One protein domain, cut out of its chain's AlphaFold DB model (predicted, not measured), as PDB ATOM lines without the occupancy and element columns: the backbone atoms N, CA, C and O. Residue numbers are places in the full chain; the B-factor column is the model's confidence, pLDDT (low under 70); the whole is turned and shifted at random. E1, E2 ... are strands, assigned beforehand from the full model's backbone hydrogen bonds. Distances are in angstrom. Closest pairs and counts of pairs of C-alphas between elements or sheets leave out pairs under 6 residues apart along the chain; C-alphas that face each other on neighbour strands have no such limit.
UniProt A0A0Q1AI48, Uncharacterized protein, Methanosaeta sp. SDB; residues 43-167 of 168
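This is residues 43 to 167 of the 168 residues of an uncharacterized protein of Methanosaeta sp. SDB (UniProt A0A0Q1AI48). A sandwich of two twisted sheets: a large sheet of seven strands and a small sheet of four stand partly face to face, their strands running nearly in line, and the E3 and E4 end of the large sheet reaches beyond the small one. The long link of residues 62 to 75 passes on the small sheet's side of the large sheet, between E2 and E3. The printed part has 125 residues with no named helix and eleven named strands, E1 to E11 along the chain, and its class is all strand. The large sheet runs E3, E4, E2, E1, E7, E10, E9 and is mixed; the small one runs E5, E6, E11, E8 and is antiparallel. The whole is compact, with a radius of gyration of the C-alphas of 13.7 A and spans of 41 by 30 by 28 A.

Start at E1, residues 43 to 49, an inner strand of the large sheet. E2, residues 55 to 61, forms a hairpin with it; look at N 46 and O 58, 2.8 A apart. Past the long link come E3, residues 76 to 79, an edge strand, and E4, residues 85 to 90, another hairpin, with N 78 and O 87 at 2.8 A. E4 is also the antiparallel neighbour of E2, with N 88 and O 57 at 2.8 A. Now the chain changes to the small sheet: E5, residues 94 to 97, and E6, residues 100 to 107, are a hairpin, with N 95 and O 102 at 2.9 A. E7, residues 111 to 121, is back in the large sheet and parallel to E1 at 11 degrees; N 45 and O 115 are 2.9 A apart. E8, residues 124 to 131, is an edge strand of the small sheet and bends by 66 degrees at residue 127. E9, residues 136 to 142, and E10, residues 145 to 155, are a hairpin in the large sheet, with N 138 and O 149 at 2.8 A. E10 is antiparallel to E7, with N 116 and O 150 at 2.8 A. E11, residues 158 to 166, is antiparallel to E6, with N 103 and O 162 at 2.8 A, and to E8, with N 130 and O 161 at 2.9 A. The two sheets form a sandwich, two sheets face to face: the parts that face each other are 10.9 A centre to centre, with best planes 7 degrees apart and strands at 12 degrees. Across it, the closest C-alphas of E7 and E11 are those of Gly 114 and Ile 158, 7.4 A apart; those of E8 and E10 are Ala 124 and Leu 146, at 6.6 A. E3 and E11 are apart, for instance.

Find C-alpha 43 at (-44.552, -7.943, -30.779); from there E1 runs 18.2 A to C-alpha 49. E2 is 16.2 A long, E3 10.4 A, E4 16.1 A and E5 9.4 A. E6 runs 23.3 A. Find C-alpha 111 at (-46.088, -6.515, -23.683), where E7 begins its 28.2 A. E8 is 19.2 A, E9 19.1 A and E10 27.6 A from first to last C-alpha. E11 runs 25.5 A to C-alpha 166 at (-19.822, -1.394, -41.484).

The two C-alphas farthest apart are those of Glu 82 and Asn 99, at 42.0 A. The printed part, residues 43 to 167, has no cut. The link from E2 to E3, 14 residues, is long; the other links between named strands are tight. In this predicted model the mean pLDDT of the printed part is 94.5, and no printed residue is under 70.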
ATOM      1  N   ILE A  43     -45.348  -8.464 -29.673       96.81
ATOM      2  CA  ILE A  43     -44.552  -7.943 -30.779       96.81
ATOM      3  C   ILE A  43     -43.576  -9.012 -31.255       96.81
ATOM      4  O   ILE A  43     -42.671  -9.410 -30.530       96.81
ATOM      5  N   VAL A  44     -43.785  -9.499 -32.474       98.31
ATOM      6  CA  VAL A  44     -42.991 -10.569 -33.088       98.31
ATOM      7  C   VAL A  44     -42.544 -10.088 -34.462       98.31
ATOM      8  O   VAL A  44     -43.287 -10.214 -35.435       98.31
ATOM      9  N   LEU A  45     -41.360  -9.478 -34.540       98.62
ATOM     10  CA  LEU A  45     -40.906  -8.753 -35.727       98.62
ATOM     11  C   LEU A  45     -39.510  -9.176 -36.187       98.62
ATOM     12  O   LEU A  45     -38.559  -9.223 -35.409       98.62
ATOM     13  N   ASP A  46     -39.377  -9.350 -37.497       98.69
ATOM     14  CA  ASP A  46     -38.102  -9.385 -38.199       98.69
ATOM     15  C   ASP A  46     -37.795  -7.990 -38.761       98.69
ATOM     16  O   ASP A  46     -38.623  -7.353 -39.422       98.69
ATOM     17  N   VAL A  47     -36.578  -7.514 -38.518       98.44
ATOM     18  CA  VAL A  47     -36.094  -6.189 -38.909       98.44
ATOM     19  C   VAL A  47     -34.856  -6.359 -39.782       98.44
ATOM     20  O   VAL A  47     -33.781  -6.705 -39.298       98.44
ATOM     21  N   TYR A  48     -34.983  -6.104 -41.080       97.81
ATOM     22  CA  TYR A  48     -33.895  -6.217 -42.051       97.81
ATOM     23  C   TYR A  48     -33.296  -4.851 -42.354       97.81
ATOM     24  O   TYR A  48     -34.005  -3.964 -42.831       97.81
ATOM     25  N   LEU A  49     -31.996  -4.692 -42.112       96.44
ATOM     26  CA  LEU A  49     -31.270  -3.447 -42.341       96.44
ATOM     27  C   LEU A  49     -30.451  -3.548 -43.623       96.44
ATOM     28  O   LEU A  49     -29.749  -4.533 -43.852       96.44
ATOM     29  N   ASP A  50     -30.495  -2.496 -44.436       94.00
ATOM     30  CA  ASP A  50     -29.541  -2.328 -45.526       94.00
ATOM     31  C   ASP A  50     -28.318  -1.496 -45.113       94.00
ATOM     32  O   ASP A  50     -28.261  -0.894 -44.039       94.00
ATOM     33  N   GLU A  51     -27.311  -1.452 -45.987       91.31
ATOM     34  CA  GLU A  51     -26.074  -0.684 -45.776       91.31
ATOM     35  C   GLU A  51     -26.310   0.829 -45.619       91.31
ATOM     36  O   GLU A  51     -25.455   1.541 -45.101       91.31
ATOM     37  N   GLY A  52     -27.461   1.335 -46.073       90.50
ATOM     38  CA  GLY A  52     -27.864   2.731 -45.927       90.50
ATOM     39  C   GLY A  52     -28.593   3.031 -44.616       90.50
ATOM     40  O   GLY A  52     -29.017   4.170 -44.430       90.50
ATOM     41  N   GLY A  53     -28.768   2.035 -43.741       90.81
ATOM     42  CA  GLY A  53     -29.494   2.159 -42.478       90.81
ATOM     43  C   GLY A  53     -31.018   2.142 -42.630       90.81
ATOM     44  O   GLY A  53     -31.735   2.429 -41.673       90.81
ATOM     45  N   ARG A  54     -31.549   1.814 -43.813       94.31
ATOM     46  CA  ARG A  54     -32.999   1.690 -44.011       94.31
ATOM     47  C   ARG A  54     -33.455   0.328 -43.509       94.31
ATOM     48  O   ARG A  54     -32.794  -0.676 -43.767       94.31
ATOM     49  N   ALA A  55     -34.602   0.302 -42.842       97.00
ATOM     50  CA  ALA A  55     -35.174  -0.898 -42.258       97.00
ATOM     51  C   ALA A  55     -36.430  -1.347 -43.014       97.00
ATOM     52  O   ALA A  55     -37.335  -0.550 -43.283       97.00
ATOM     53  N   LEU A  56     -36.505  -2.642 -43.308       98.06
ATOM     54  CA  LEU A  56     -37.752  -3.344 -43.590       98.06
ATOM     55  C   LEU A  56     -38.165  -4.098 -42.325       98.06
ATOM     56  O   LEU A  56     -37.423  -4.955 -41.858       98.06
ATOM     57  N   ILE A  57     -39.346  -3.794 -41.803       98.38
ATOM     58  CA  ILE A  57     -39.911  -4.406 -40.601       98.38
ATOM     59  C   ILE A  57     -41.110  -5.243 -41.031       98.38
ATOM     60  O   ILE A  57     -42.015  -4.729 -41.692       98.38
ATOM     61  N   VAL A  58     -41.115  -6.525 -40.686       98.62
ATOM     62  CA  VAL A  58     -42.207  -7.450 -41.008       98.62
ATOM     63  C   VAL A  58     -42.491  -8.374 -39.837       98.62
ATOM     64  O   VAL A  58     -41.586  -8.696 -39.077       98.62
ATOM     65  N   GLY A  59     -43.731  -8.825 -39.701       98.50
ATOM     66  CA  GLY A  59     -44.099  -9.798 -38.677       98.50
ATOM     67  C   GLY A  59     -45.496  -9.549 -38.142       98.50
ATOM     68  O   GLY A  59     -46.374  -9.132 -38.896       98.50
ATOM     69  N   TYR A  60     -45.684  -9.800 -36.853       98.00
ATOM     70  CA  TYR A  60     -46.954  -9.648 -36.160       98.00
ATOM     71  C   TYR A  60     -46.818  -8.644 -35.019       98.00
ATOM     72  O   TYR A  60     -45.880  -8.687 -34.223       98.00
ATOM     73  N   LEU A  61     -47.774  -7.730 -34.955       96.62
ATOM     74  CA  LEU A  61     -47.874  -6.683 -33.962       96.62
ATOM     75  C   LEU A  61     -49.314  -6.648 -33.459       96.62
ATOM     76  O   LEU A  61     -50.214  -6.133 -34.123       96.62
ATOM     77  N   GLU A  62     -49.528  -7.193 -32.273       94.94
ATOM     78  CA  GLU A  62     -50.818  -7.161 -31.599       94.94
ATOM     79  C   GLU A  62     -50.817  -5.992 -30.616       94.94
ATOM     80  O   GLU A  62     -50.188  -6.046 -29.563       94.94
ATOM     81  N   THR A  63     -51.492  -4.900 -30.963       90.50
ATOM     82  CA  THR A  63     -51.624  -3.737 -30.080       90.50
ATOM     83  C   THR A  63     -52.865  -2.932 -30.425       90.50
ATOM     84  O   THR A  63     -53.249  -2.822 -31.586       90.50
ATOM     85  N   GLY A  64     -53.476  -2.325 -29.407       85.62
ATOM     86  CA  GLY A  64     -54.527  -1.320 -29.582       85.62
ATOM     87  C   GLY A  64     -54.010   0.122 -29.615       85.62
ATOM     88  O   GLY A  64     -54.824   1.036 -29.566       85.62
ATOM     89  N   ARG A  65     -52.684   0.330 -29.596       86.56
ATOM     90  CA  ARG A  65     -52.029   1.643 -29.436       86.56
ATOM     91  C   ARG A  65     -50.910   1.837 -30.461       86.56
ATOM     92  O   ARG A  65     -49.768   2.122 -30.106       86.56
ATOM     93  N   LEU A  66     -51.221   1.606 -31.736       88.69
ATOM     94  CA  LEU A  66     -50.250   1.652 -32.833       88.69
ATOM     95  C   LEU A  66     -49.596   3.038 -32.967       88.69
ATOM     96  O   LEU A  66     -48.413   3.150 -33.272       88.69
ATOM     97  N   GLU A  67     -50.368   4.092 -32.709       86.94
ATOM     98  CA  GLU A  67     -49.956   5.493 -32.778       86.94
ATOM     99  C   GLU A  67     -48.903   5.897 -31.736       86.94
ATOM    100  O   GLU A  67     -48.238   6.915 -31.919       86.94
ATOM    101  N   ASP A  68     -48.737   5.104 -30.675       87.00
ATOM    102  CA  ASP A  68     -47.786   5.366 -29.591       87.00
ATOM    103  C   ASP A  68     -46.414   4.704 -29.843       87.00
ATOM    104  O   ASP A  68     -45.503   4.832 -29.026       87.00
ATOM    105  N   LEU A  69     -46.249   3.977 -30.955       91.19
ATOM    106  CA  LEU A  69     -45.033   3.220 -31.251       91.19
ATOM    107  C   LEU A  69     -43.995   4.066 -31.989       91.19
ATOM    108  O   LEU A  69     -44.081   4.283 -33.200       91.19
ATOM    109  N   VAL A  70     -42.961   4.476 -31.256       90.94
ATOM    110  CA  VAL A  70     -41.866   5.327 -31.747       90.94
ATOM    111  C   VAL A  70     -41.149   4.709 -32.951       90.94
ATOM    112  O   VAL A  70     -40.860   5.407 -33.920       90.94
ATOM    113  N   PHE A  71     -40.928   3.390 -32.965       91.44
ATOM    114  CA  PHE A  71     -40.226   2.726 -34.074       91.44
ATOM    115  C   PHE A  71     -40.960   2.813 -35.433       91.44
ATOM    116  O   PHE A  71     -40.343   2.602 -36.483       91.44
ATOM    117  N   LEU A  72     -42.265   3.125 -35.431       93.19
ATOM    118  CA  LEU A  72     -43.069   3.353 -36.637       93.19
ATOM    119  C   LEU A  72     -43.130   4.828 -37.050       93.19
ATOM    120  O   LEU A  72     -43.633   5.132 -38.138       93.19
ATOM    121  N   GLU A  73     -42.612   5.755 -36.244       90.88
ATOM    122  CA  GLU A  73     -42.662   7.178 -36.556       90.88
ATOM    123  C   GLU A  73     -41.950   7.474 -37.888       90.88
ATOM    124  O   GLU A  73     -40.839   7.017 -38.164       90.88
ATOM    125  N   GLY A  74     -42.631   8.204 -38.777       89.31
ATOM    126  CA  GLY A  74     -42.112   8.532 -40.110       89.31
ATOM    127  C   GLY A  74     -41.984   7.346 -41.077       89.31
ATOM    128  O   GLY A  74     -41.429   7.519 -42.163       89.31
ATOM    129  N   SER A  75     -42.493   6.164 -40.714       94.12
ATOM    130  CA  SER A  75     -42.455   4.966 -41.556       94.12
ATOM    131  C   SER A  75     -43.630   4.900 -42.533       94.12
ATOM    132  O   SER A  75     -44.738   5.353 -42.247       94.12
ATOM    133  N   GLU A  76     -43.408   4.273 -43.687       96.69
ATOM    134  CA  GLU A  76     -44.491   3.821 -44.567       96.69
ATOM    135  C   GLU A  76     -44.906   2.415 -44.129       96.69
ATOM    136  O   GLU A  76     -44.094   1.495 -44.241       96.69
ATOM    137  N   TYR A  77     -46.136   2.224 -43.645       96.62
ATOM    138  CA  TYR A  77     -46.570   0.921 -43.140       96.62
ATOM    139  C   TYR A  77     -47.992   0.522 -43.544       96.62
ATOM    140  O   TYR A  77     -48.832   1.354 -43.888       96.62
ATOM    141  N   VAL A  78     -48.234  -0.786 -43.487       97.31
ATOM    142  CA  VAL A  78     -49.543  -1.436 -43.533       97.31
ATOM    143  C   VAL A  78     -49.625  -2.351 -42.318       97.31
ATOM    144  O   VAL A  78     -48.703  -3.131 -42.081       97.31
ATOM    145  N   HIS A  79     -50.717  -2.241 -41.568       97.00
ATOM    146  CA  HIS A  79     -51.026  -3.094 -40.426       97.00
ATOM    147  C   HIS A  79     -52.441  -3.645 -40.600       97.00
ATOM    148  O   HIS A  79     -53.361  -2.887 -40.912       97.00
ATOM    149  N   ASP A  80     -52.587  -4.959 -40.479       96.50
ATOM    150  CA  ASP A  80     -53.883  -5.629 -40.467       96.50
ATOM    151  C   ASP A  80     -54.328  -5.812 -39.012       96.50
ATOM    152  O   ASP A  80     -53.725  -6.568 -38.255       96.50
ATOM    153  N   GLU A  81     -55.381  -5.103 -38.609       91.44
ATOM    154  CA  GLU A  81     -55.886  -5.135 -37.231       91.44
ATOM    155  C   GLU A  81     -56.525  -6.483 -36.844       91.44
ATOM    156  O   GLU A  81     -56.672  -6.765 -35.657       91.44
ATOM    157  N   GLU A  82     -56.934  -7.311 -37.814       91.88
ATOM    158  CA  GLU A  82     -57.548  -8.620 -37.553       91.88
ATOM    159  C   GLU A  82     -56.484  -9.704 -37.365       91.88
ATOM    160  O   GLU A  82     -56.608 -10.540 -36.467       91.88
ATOM    161  N   THR A  83     -55.449  -9.705 -38.206       95.06
ATOM    162  CA  THR A  83     -54.384 -10.723 -38.166       95.06
ATOM    163  C   THR A  83     -53.158 -10.291 -37.366       95.06
ATOM    164  O   THR A  83     -52.340 -11.137 -37.011       95.06
ATOM    165  N   GLY A  84     -53.007  -8.994 -37.097       95.88
ATOM    166  CA  GLY A  84     -51.815  -8.397 -36.499       95.88
ATOM    167  C   GLY A  84     -50.643  -8.257 -37.474       95.88
ATOM    168  O   GLY A  84     -49.581  -7.795 -37.066       95.88
ATOM    169  N   GLU A  85     -50.785  -8.648 -38.744       98.12
ATOM    170  CA  GLU A  85     -49.688  -8.596 -39.714       98.12
ATOM    171  C   GLU A  85     -49.209  -7.155 -39.933       98.12
ATOM    172  O   GLU A  85     -49.991  -6.251 -40.230       98.12
ATOM    173  N   LEU A  86     -47.897  -6.947 -39.826       98.25
ATOM    174  CA  LEU A  86     -47.232  -5.673 -40.057       98.25
ATOM    175  C   LEU A  86     -46.257  -5.788 -41.228       98.25
ATOM    176  O   LEU A  86     -45.437  -6.705 -41.305       98.25
ATOM    177  N   TYR A  87     -46.293  -4.784 -42.098       98.44
ATOM    178  CA  TYR A  87     -45.256  -4.493 -43.078       98.44
ATOM    179  C   TYR A  87     -44.916  -3.008 -43.003       98.44
ATOM    180  O   TYR A  87     -45.776  -2.174 -43.283       98.44
ATOM    181  N   ALA A  88     -43.675  -2.657 -42.669       98.00
ATOM    182  CA  ALA A  88     -43.234  -1.269 -42.581       98.00
ATOM    183  C   ALA A  88     -41.857  -1.043 -43.212       98.00
ATOM    184  O   ALA A  88     -40.951  -1.871 -43.121       98.00
ATOM    185  N   LYS A  89     -41.686   0.119 -43.841       97.50
ATOM    186  CA  LYS A  89     -40.396   0.647 -44.289       97.50
ATOM    187  C   LYS A  89     -40.056   1.860 -43.443       97.50
ATOM    188  O   LYS A  89     -40.764   2.866 -43.507       97.50
ATOM    189  N   SER A  90     -38.967   1.766 -42.693       94.38
ATOM    190  CA  SER A  90     -38.514   2.822 -41.794       94.38
ATOM    191  C   SER A  90     -37.155   3.357 -42.225       94.38
ATOM    192  O   SER A  90     -36.236   2.601 -42.535       94.38
ATOM    193  N   ASN A  91     -37.027   4.682 -42.218       89.19
ATOM    194  CA  ASN A  91     -35.732   5.365 -42.266       89.19
ATOM    195  C   ASN A  91     -35.349   5.943 -40.891       89.19
ATOM    196  O   ASN A  91     -34.331   6.617 -40.792       89.19
ATOM    197  N   GLY A  92     -36.197   5.756 -39.872       84.69
ATOM    198  CA  GLY A  92     -36.054   6.377 -38.554       84.69
ATOM    199  C   GLY A  92     -35.399   5.479 -37.508       84.69
ATOM    200  O   GLY A  92     -34.965   5.977 -36.481       84.69
ATOM    201  N   LEU A  93     -35.293   4.174 -37.777       91.81
ATOM    202  CA  LEU A  93     -34.777   3.207 -36.805       91.81
ATOM    203  C   LEU A  93     -33.260   3.297 -36.592       91.81
ATOM    204  O   LEU A  93     -32.743   2.770 -35.611       91.81
ATOM    205  N   THR A  94     -32.537   3.921 -37.526       93.81
ATOM    206  CA  THR A  94     -31.083   4.055 -37.443       93.81
ATOM    207  C   THR A  94     -30.645   5.505 -37.325       93.81
ATOM    208  O   THR A  94     -31.229   6.420 -37.908       93.81
ATOM    209  N   SER A  95     -29.559   5.716 -36.592       93.88
ATOM    210  CA  SER A  95     -28.883   7.001 -36.481       93.88
ATOM    211  C   SER A  95     -27.367   6.832 -36.588       93.88
ATOM    212  O   SER A  95     -26.796   5.786 -36.275       93.88
ATOM    213  N   ALA A  96     -26.688   7.870 -37.076       91.81
ATOM    214  CA  ALA A  96     -25.231   7.870 -37.148       91.81
ATOM    215  C   ALA A  96     -24.633   8.109 -35.754       91.81
ATOM    216  O   ALA A  96     -24.934   9.115 -35.108       91.81
ATOM    217  N   GLN A  97     -23.717   7.239 -35.328       86.06
ATOM    218  CA  GLN A  97     -22.994   7.362 -34.067       86.06
ATOM    219  C   GLN A  97     -21.481   7.423 -34.312       86.06
ATOM    220  O   GLN A  97     -20.763   6.424 -34.319       86.06
ATOM    221  N   GLY A  98     -20.967   8.637 -34.527       84.00
ATOM    222  CA  GLY A  98     -19.570   8.828 -34.916       84.00
ATOM    223  C   GLY A  98     -19.302   8.209 -36.290       84.00
ATOM    224  O   GLY A  98     -19.807   8.718 -37.286       84.00
ATOM    225  N   ASN A  99     -18.510   7.133 -36.329       81.31
ATOM    226  CA  ASN A  99     -18.263   6.355 -37.551       81.31
ATOM    227  C   ASN A  99     -19.165   5.113 -37.672       81.31
ATOM    228  O   ASN A  99     -19.130   4.463 -38.715       81.31
ATOM    229  N   GLY A 100     -19.930   4.794 -36.628       91.06
ATOM    230  CA  GLY A 100     -20.825   3.646 -36.586       91.06
ATOM    231  C   GLY A 100     -22.280   4.021 -36.817       91.06
ATOM    232  O   GLY A 100     -22.642   5.190 -36.974       91.06
ATOM    233  N   THR A 101     -23.117   2.996 -36.820       95.38
ATOM    234  CA  THR A 101     -24.572   3.090 -36.894       95.38
ATOM    235  C   THR A 101     -25.162   2.566 -35.599       95.38
ATOM    236  O   THR A 101     -24.742   1.527 -35.089       95.38
ATOM    237  N   ARG A 102     -26.146   3.289 -35.080       96.75
ATOM    238  CA  ARG A 102     -26.961   2.881 -33.949       96.75
ATOM    239  C   ARG A 102     -28.359   2.538 -34.437       96.75
ATOM    240  O   ARG A 102     -28.925   3.296 -35.216       96.75
ATOM    241  N   ILE A 103     -28.908   1.436 -33.948       97.19
ATOM    242  CA  ILE A 103     -30.334   1.114 -33.998       97.19
ATOM    243  C   ILE A 103     -30.929   1.451 -32.635       97.19
ATOM    244  O   ILE A 103     -30.363   1.042 -31.622       97.19
ATOM    245  N   GLU A 104     -32.057   2.153 -32.625       95.94
ATOM    246  CA  GLU A 104     -32.883   2.396 -31.436       95.94
ATOM    247  C   GLU A 104     -34.299   1.897 -31.740       95.94
ATOM    248  O   GLU A 104     -34.958   2.370 -32.668       95.94
ATOM    249  N   PHE A 105     -34.737   0.879 -31.002       97.19
ATOM    250  CA  PHE A 105     -36.082   0.324 -31.089       97.19
ATOM    251  C   PHE A 105     -36.779   0.513 -29.745       97.19
ATOM    252  O   PHE A 105     -36.348  -0.060 -28.744       97.19
ATOM    253  N   GLU A 106     -37.864   1.286 -29.746       95.00
ATOM    254  CA  GLU A 106     -38.613   1.655 -28.544       95.00
ATOM    255  C   GLU A 106     -40.107   1.354 -28.711       95.00
ATOM    256  O   GLU A 106     -40.741   1.728 -29.708       95.00
ATOM    257  N   ALA A 107     -40.663   0.671 -27.712       93.75
ATOM    258  CA  ALA A 107     -42.078   0.373 -27.569       93.75
ATOM    259  C   ALA A 107     -42.455   0.362 -26.076       93.75
ATOM    260  O   ALA A 107     -42.596  -0.698 -25.460       93.75
ATOM    261  N   ASP A 108     -42.629   1.560 -25.510       86.31
ATOM    262  CA  ASP A 108     -42.790   1.853 -24.071       86.31
ATOM    263  C   ASP A 108     -44.177   1.509 -23.483       86.31
ATOM    264  O   ASP A 108     -44.689   2.177 -22.578       86.31
ATOM    265  N   ILE A 109     -44.824   0.475 -24.012       83.12
ATOM    266  CA  ILE A 109     -46.067  -0.082 -23.470       83.12
ATOM    267  C   ILE A 109     -45.804  -1.481 -22.910       83.12
ATOM    268  O   ILE A 109     -44.818  -2.115 -23.265       83.12
ATOM    269  N   GLY A 110     -46.691  -1.980 -22.048       89.38
ATOM    270  CA  GLY A 110     -46.561  -3.341 -21.531       89.38
ATOM    271  C   GLY A 110     -46.836  -4.394 -22.610       89.38
ATOM    272  O   GLY A 110     -47.850  -4.299 -23.313       89.38
ATOM    273  N   TRP A 111     -45.996  -5.429 -22.695       93.25
ATOM    274  CA  TRP A 111     -46.088  -6.515 -23.683       93.25
ATOM    275  C   TRP A 111     -46.100  -7.890 -23.014       93.25
ATOM    276  O   TRP A 111     -45.313  -8.155 -22.111       93.25
ATOM    277  N   ASN A 112     -46.949  -8.798 -23.497       95.19
ATOM    278  CA  ASN A 112     -46.934 -10.204 -23.076       95.19
ATOM    279  C   ASN A 112     -45.695 -10.928 -23.607       95.19
ATOM    280  O   ASN A 112     -45.114 -11.765 -22.921       95.19
ATOM    281  N   GLU A 113     -45.304 -10.599 -24.835       95.94
ATOM    282  CA  GLU A 113     -44.173 -11.182 -25.539       95.94
ATOM    283  C   GLU A 113     -43.514 -10.110 -26.402       95.94
ATOM    284  O   GLU A 113     -44.192  -9.364 -27.115       95.94
ATOM    285  N   GLY A 114     -42.188 -10.065 -26.350       97.38
ATOM    286  CA  GLY A 114     -41.369  -9.348 -27.311       97.38
ATOM    287  C   GLY A 114     -40.364 -10.298 -27.932       97.38
ATOM    288  O   GLY A 114     -39.489 -10.793 -27.233       97.38
ATOM    289  N   HIS A 115     -40.475 -10.533 -29.237       98.44
ATOM    290  CA  HIS A 115     -39.531 -11.305 -30.037       98.44
ATOM    291  C   HIS A 115     -39.118 -10.479 -31.254       98.44
ATOM    292  O   HIS A 115     -39.902 -10.237 -32.168       98.44
ATOM    293  N   LEU A 116     -37.872 -10.022 -31.259       98.69
ATOM    294  CA  LEU A 116     -37.312  -9.198 -32.322       98.69
ATOM    295  C   LEU A 116     -36.096  -9.896 -32.923       98.69
ATOM    296  O   LEU A 116     -35.218 -10.352 -32.192       98.69
ATOM    297  N   ALA A 117     -35.996  -9.938 -34.246       98.62
ATOM    298  CA  ALA A 117     -34.791 -10.385 -34.934       98.62
ATOM    299  C   ALA A 117     -34.277  -9.292 -35.872       98.62
ATOM    300  O   ALA A 117     -34.861  -9.004 -36.912       98.62
ATOM    301  N   PHE A 118     -33.144  -8.696 -35.513       98.56
ATOM    302  CA  PHE A 118     -32.455  -7.696 -36.316       98.56
ATOM    303  C   PHE A 118     -31.433  -8.378 -37.218       98.56
ATOM    304  O   PHE A 118     -30.465  -8.971 -36.744       98.56
ATOM    305  N   TYR A 119     -31.631  -8.270 -38.523       98.12
ATOM    306  CA  TYR A 119     -30.728  -8.754 -39.556       98.12
ATOM    307  C   TYR A 119     -29.886  -7.578 -40.047       98.12
ATOM    308  O   TYR A 119     -30.320  -6.790 -40.890       98.12
ATOM    309  N   LEU A 120     -28.688  -7.443 -39.481       97.19
ATOM    310  CA  LEU A 120     -27.720  -6.419 -39.865       97.19
ATOM    311  C   LEU A 120     -27.037  -6.796 -41.190       97.19
ATOM    312  O   LEU A 120     -26.943  -7.990 -41.499       97.19
ATOM    313  N   PRO A 121     -26.496  -5.821 -41.947       95.12
ATOM    314  CA  PRO A 121     -25.732  -6.106 -43.158       95.12
ATOM    315  C   PRO A 121     -24.619  -7.134 -42.922       95.12
ATOM    316  O   PRO A 121     -24.046  -7.208 -41.836       95.12
ATOM    317  N   LYS A 122     -24.285  -7.920 -43.948       91.50
ATOM    318  CA  LYS A 122     -23.282  -8.996 -43.873       91.50
ATOM    319  C   LYS A 122     -21.934  -8.553 -43.296       91.50
ATOM    320  O   LYS A 122     -21.333  -9.279 -42.513       91.50
ATOM    321  N   ASP A 123     -21.498  -7.356 -43.671       91.50
ATOM    322  CA  ASP A 123     -20.217  -6.778 -43.261       91.50
ATOM    323  C   ASP A 123     -20.343  -5.925 -41.981       91.50
ATOM    324  O   ASP A 123     -19.458  -5.132 -41.646       91.50
ATOM    325  N   ALA A 124     -21.460  -6.062 -41.257       94.25
ATOM    326  CA  ALA A 124     -21.656  -5.413 -39.975       94.25
ATOM    327  C   ALA A 124     -20.787  -6.066 -38.899       94.25
ATOM    328  O   ALA A 124     -20.798  -7.279 -38.674       94.25
ATOM    329  N   LYS A 125     -20.078  -5.224 -38.157       94.88
ATOM    330  CA  LYS A 125     -19.352  -5.595 -36.956       94.88
ATOM    331  C   LYS A 125     -20.084  -5.041 -35.745       94.88
ATOM    332  O   LYS A 125     -20.081  -3.834 -35.512       94.88
ATOM    333  N   LEU A 126     -20.655  -5.938 -34.951       95.94
ATOM    334  CA  LEU A 126     -21.330  -5.584 -33.707       95.94
ATOM    335  C   LEU A 126     -20.350  -4.942 -32.712       95.94
ATOM    336  O   LEU A 126     -19.268  -5.483 -32.457       95.94
ATOM    337  N   LEU A 127     -20.734  -3.799 -32.152       96.06
ATOM    338  CA  LEU A 127     -19.969  -3.063 -31.145       96.06
ATOM    339  C   LEU A 127     -20.574  -3.244 -29.754       96.06
ATOM    340  O   LEU A 127     -19.848  -3.552 -28.808       96.06
ATOM    341  N   ALA A 128     -21.890  -3.063 -29.639       97.12
ATOM    342  CA  ALA A 128     -22.623  -3.192 -28.387       97.12
ATOM    343  C   ALA A 128     -24.090  -3.560 -28.633       97.12
ATOM    344  O   ALA A 128     -24.662  -3.220 -29.667       97.12
ATOM    345  N   VAL A 129     -24.687  -4.237 -27.651       98.25
ATOM    346  CA  VAL A 129     -26.131  -4.477 -27.557       98.25
ATOM    347  C   VAL A 129     -26.552  -4.187 -26.123       98.25
ATOM    348  O   VAL A 129     -25.903  -4.659 -25.183       98.25
ATOM    349  N   SER A 130     -27.630  -3.432 -25.955       98.00
ATOM    350  CA  SER A 130     -28.322  -3.272 -24.678       98.00
ATOM    351  C   SER A 130     -29.823  -3.416 -24.868       98.00
ATOM    352  O   SER A 130     -30.363  -3.030 -25.903       98.00
ATOM    353  N   CYS A 131     -30.483  -3.963 -23.856       97.88
ATOM    354  CA  CYS A 131     -31.922  -4.167 -23.840       97.88
ATOM    355  C   CYS A 131     -32.500  -3.795 -22.466       97.88
ATOM    356  O   CYS A 131     -31.777  -3.841 -21.463       97.88
ATOM    357  N   SER A 132     -33.778  -3.414 -22.432       97.19
ATOM    358  CA  SER A 132     -34.527  -3.167 -21.196       97.19
ATOM    359  C   SER A 132     -34.633  -4.424 -20.316       97.19
ATOM    360  O   SER A 132     -34.317  -5.543 -20.729       97.19
ATOM    361  N   GLU A 133     -35.037  -4.236 -19.057       96.12
ATOM    362  CA  GLU A 133     -35.213  -5.332 -18.098       96.12
ATOM    363  C   GLU A 133     -36.224  -6.374 -18.610       96.12
ATOM    364  O   GLU A 133     -37.247  -6.033 -19.196       96.12
ATOM    365  N   GLY A 134     -35.924  -7.659 -18.395       96.75
ATOM    366  CA  GLY A 134     -36.759  -8.779 -18.852       96.75
ATOM    367  C   GLY A 134     -36.452  -9.274 -20.269       96.75
ATOM    368  O   GLY A 134     -36.881 -10.371 -20.624       96.75
ATOM    369  N   LEU A 135     -35.669  -8.525 -21.052       98.25
ATOM    370  CA  LEU A 135     -35.194  -8.952 -22.366       98.25
ATOM    371  C   LEU A 135     -33.849  -9.684 -22.272       98.25
ATOM    372  O   LEU A 135     -32.923  -9.257 -21.580       98.25
ATOM    373  N   GLU A 136     -33.721 -10.759 -23.042       98.44
ATOM    374  CA  GLU A 136     -32.466 -11.454 -23.312       98.44
ATOM    375  C   GLU A 136     -32.130 -11.344 -24.799       98.44
ATOM    376  O   GLU A 136     -33.027 -11.326 -25.642       98.44
ATOM    377  N   TYR A 137     -30.839 -11.304 -25.141       98.56
ATOM    378  CA  TYR A 137     -30.405 -11.283 -26.536       98.56
ATOM    379  C   TYR A 137     -29.401 -12.387 -26.863       98.56
ATOM    380  O   TYR A 137     -28.632 -12.849 -26.018       98.56
ATOM    381  N   SER A 138     -29.371 -12.775 -28.135       98.31
ATOM    382  CA  SER A 138     -28.364 -13.662 -28.707       98.31
ATOM    383  C   SER A 138     -27.902 -13.151 -30.070       98.31
ATOM    384  O   SER A 138     -28.592 -12.379 -30.732       98.31
ATOM    385  N   VAL A 139     -26.700 -13.557 -30.479       97.88
ATOM    386  CA  VAL A 139     -26.079 -13.117 -31.732       97.88
ATOM    387  C   VAL A 139     -25.635 -14.339 -32.521       97.88
ATOM    388  O   VAL A 139     -24.984 -15.229 -31.969       97.88
ATOM    389  N   ALA A 140     -25.966 -14.374 -33.809       96.06
ATOM    390  CA  ALA A 140     -25.597 -15.457 -34.708       96.06
ATOM    391  C   ALA A 140     -25.276 -14.937 -36.113       96.06
ATOM    392  O   ALA A 140     -25.918 -14.018 -36.617       96.06
ATOM    393  N   GLU A 141     -24.307 -15.565 -36.775       94.31
ATOM    394  CA  GLU A 141     -24.110 -15.380 -38.212       94.31
ATOM    395  C   GLU A 141     -25.222 -16.109 -38.983       94.31
ATOM    396  O   GLU A 141     -25.534 -17.270 -38.701       94.31
ATOM    397  N   ALA A 142     -25.807 -15.435 -39.967       90.25
ATOM    398  CA  ALA A 142     -26.685 -16.015 -40.977       90.25
ATOM    399  C   ALA A 142     -26.059 -15.811 -42.371       90.25
ATOM    400  O   ALA A 142     -25.063 -15.106 -42.508       90.25
ATOM    401  N   GLU A 143     -26.610 -16.455 -43.405       87.94
ATOM    402  CA  GLU A 143     -25.973 -16.569 -44.734       87.94
ATOM    403  C   GLU A 143     -25.458 -15.231 -45.301       87.94
ATOM    404  O   GLU A 143     -24.309 -15.151 -45.749       87.94
ATOM    405  N   ASP A 144     -26.270 -14.174 -45.202       90.50
ATOM    406  CA  ASP A 144     -25.963 -12.831 -45.713       90.50
ATOM    407  C   ASP A 144     -26.233 -11.711 -44.692       90.50
ATOM    408  O   ASP A 144     -26.486 -10.565 -45.059       90.50
ATOM    409  N   SER A 145     -26.179 -12.025 -43.397       94.56
ATOM    410  CA  SER A 145     -26.447 -11.047 -42.337       94.56
ATOM    411  C   SER A 145     -25.848 -11.467 -41.000       94.56
ATOM    412  O   SER A 145     -25.746 -12.660 -40.710       94.56
ATOM    413  N   LEU A 146     -25.580 -10.497 -40.131       96.31
ATOM    414  CA  LEU A 146     -25.404 -10.753 -38.704       96.31
ATOM    415  C   LEU A 146     -26.763 -10.600 -38.008       96.31
ATOM    416  O   LEU A 146     -27.348  -9.519 -38.033       96.31
ATOM    417  N   LYS A 147     -27.278 -11.675 -37.406       98.06
ATOM    418  CA  LYS A 147     -28.566 -11.675 -36.701       98.06
ATOM    419  C   LYS A 147     -28.356 -11.365 -35.217       98.06
ATOM    420  O   LYS A 147     -27.599 -12.068 -34.545       98.06
ATOM    421  N   VAL A 148     -29.073 -10.368 -34.704       98.62
ATOM    422  CA  VAL A 148     -29.268 -10.117 -33.268       98.62
ATOM    423  C   VAL A 148     -30.719 -10.441 -32.936       98.62
ATOM    424  O   VAL A 148     -31.632  -9.806 -33.449       98.62
ATOM    425  N   GLU A 149     -30.936 -11.456 -32.113       98.62
ATOM    426  CA  GLU A 149     -32.265 -11.867 -31.664       98.62
ATOM    427  C   GLU A 149     -32.482 -11.416 -30.232       98.62
ATOM    428  O   GLU A 149     -31.595 -11.606 -29.403       98.62
ATOM    429  N   VAL A 150     -33.646 -10.845 -29.949       98.75
ATOM    430  CA  VAL A 150     -34.056 -10.358 -28.634       98.75
ATOM    431  C   VAL A 150     -35.391 -10.999 -28.280       98.75
ATOM    432  O   VAL A 150     -36.299 -11.015 -29.108       98.75
ATOM    433  N   LEU A 151     -35.501 -11.546 -27.071       98.31
ATOM    434  CA  LEU A 151     -36.692 -12.236 -26.587       98.31
ATOM    435  C   LEU A 151     -36.986 -11.858 -25.133       98.31
ATOM    436  O   LEU A 151     -36.071 -11.799 -24.314       98.31
ATOM    437  N   GLY A 152     -38.259 -11.688 -24.794       97.69
ATOM    438  CA  GLY A 152     -38.723 -11.585 -23.416       97.69
ATOM    439  C   GLY A 152     -40.238 -11.726 -23.296       97.69
ATOM    440  O   GLY A 152     -40.958 -11.714 -24.295       97.69
ATOM    441  N   TYR A 153     -40.705 -11.871 -22.059       96.44
ATOM    442  CA  TYR A 153     -42.112 -12.080 -21.711       96.44
ATOM    443  C   TYR A 153     -42.490 -11.213 -20.512       96.44
ATOM    444  O   TYR A 153     -41.616 -10.896 -19.705       96.44
ATOM    445  N   ASP A 154     -43.775 -10.877 -20.384       94.94
ATOM    446  CA  ASP A 154     -44.319 -10.056 -19.290       94.94
ATOM    447  C   ASP A 154     -43.506  -8.759 -19.070       94.94
ATOM    448  O   ASP A 154     -43.007  -8.473 -17.980       94.94
ATOM    449  N   LEU A 155     -43.327  -7.990 -20.145       94.50
ATOM    450  CA  LEU A 155     -42.443  -6.830 -20.226       94.50
ATOM    451  C   LEU A 155     -43.180  -5.536 -19.864       94.50
ATOM    452  O   LEU A 155     -44.295  -5.300 -20.328       94.50
ATOM    453  N   GLU A 156     -42.527  -4.648 -19.107       93.19
ATOM    454  CA  GLU A 156     -43.044  -3.293 -18.833       93.19
ATOM    455  C   GLU A 156     -42.894  -2.346 -20.037       93.19
ATOM    456  O   GLU A 156     -43.625  -1.362 -20.148       93.19
ATOM    457  N   GLY A 157     -41.955  -2.660 -20.931       93.56
ATOM    458  CA  GLY A 157     -41.613  -1.900 -22.126       93.56
ATOM    459  C   GLY A 157     -40.414  -2.522 -22.836       93.56
ATOM    460  O   GLY A 157     -39.626  -3.260 -22.232       93.56
ATOM    461  N   ILE A 158     -40.276  -2.237 -24.127       95.88
ATOM    462  CA  ILE A 158     -39.168  -2.735 -24.943       95.88
ATOM    463  C   ILE A 158     -38.302  -1.562 -25.366       95.88
ATOM    464  O   ILE A 158     -38.744  -0.712 -26.132       95.88
ATOM    465  N   GLU A 159     -37.054  -1.576 -24.914       97.50
ATOM    466  CA  GLU A 159     -35.986  -0.723 -25.425       97.50
ATOM    467  C   GLU A 159     -34.850  -1.640 -25.883       97.50
ATOM    468  O   GLU A 159     -34.351  -2.456 -25.103       97.50
ATOM    469  N   VAL A 160     -34.456  -1.539 -27.150       98.31
ATOM    470  CA  VAL A 160     -33.310  -2.262 -27.711       98.31
ATOM    471  C   VAL A 160     -32.412  -1.276 -28.435       98.31
ATOM    472  O   VAL A 160     -32.843  -0.575 -29.349       98.31
ATOM    473  N   VAL A 161     -31.136  -1.277 -28.057       98.06
ATOM    474  CA  VAL A 161     -30.100  -0.463 -28.692       98.06
ATOM    475  C   VAL A 161     -29.003  -1.373 -29.222       98.06
ATOM    476  O   VAL A 161     -28.444  -2.187 -28.480       98.06
ATOM    477  N   ILE A 162     -28.690  -1.236 -30.509       98.38
ATOM    478  CA  ILE A 162     -27.643  -2.011 -31.183       98.38
ATOM    479  C   ILE A 162     -26.693  -1.047 -31.881       98.38
ATOM    480  O   ILE A 162     -27.085  -0.350 -32.813       98.38
ATOM    481  N   ASP A 163     -25.431  -1.059 -31.472       97.44
ATOM    482  CA  ASP A 163     -24.371  -0.276 -32.102       97.44
ATOM    483  C   ASP A 163     -23.519  -1.203 -32.983       97.44
ATOM    484  O   ASP A 163     -23.035  -2.245 -32.521       97.44
ATOM    485  N   TYR A 164     -23.321  -0.840 -34.251       96.44
ATOM    486  CA  TYR A 164     -22.511  -1.600 -35.204       96.44
ATOM    487  C   TYR A 164     -21.729  -0.694 -36.164       96.44
ATOM    488  O   TYR A 164     -22.151   0.410 -36.493       96.44
ATOM    489  N   ASP A 165     -20.591  -1.181 -36.655       95.44
ATOM    490  CA  ASP A 165     -19.844  -0.561 -37.754       95.44
ATOM    491  C   ASP A 165     -20.050  -1.359 -39.043       95.44
ATOM    492  O   ASP A 165     -20.190  -2.580 -38.995       95.44
ATOM    493  N   LEU A 166     -19.985  -0.704 -40.203       90.31
ATOM    494  CA  LEU A 166     -19.822  -1.394 -41.484       90.31
ATOM    495  C   LEU A 166     -18.336  -1.453 -41.831       90.31
ATOM    496  O   LEU A 166     -17.668  -0.420 -41.916       90.31
ATOM    497  N   THR A 167     -17.801  -2.654 -42.037       76.69
ATOM    498  CA  THR A 167     -16.463  -2.790 -42.614       76.69
ATOM    499  C   THR A 167     -16.587  -2.669 -44.129       76.69
ATOM    500  O   THR A 167     -17.054  -3.599 -44.774       76.69
TER     501      THR A 167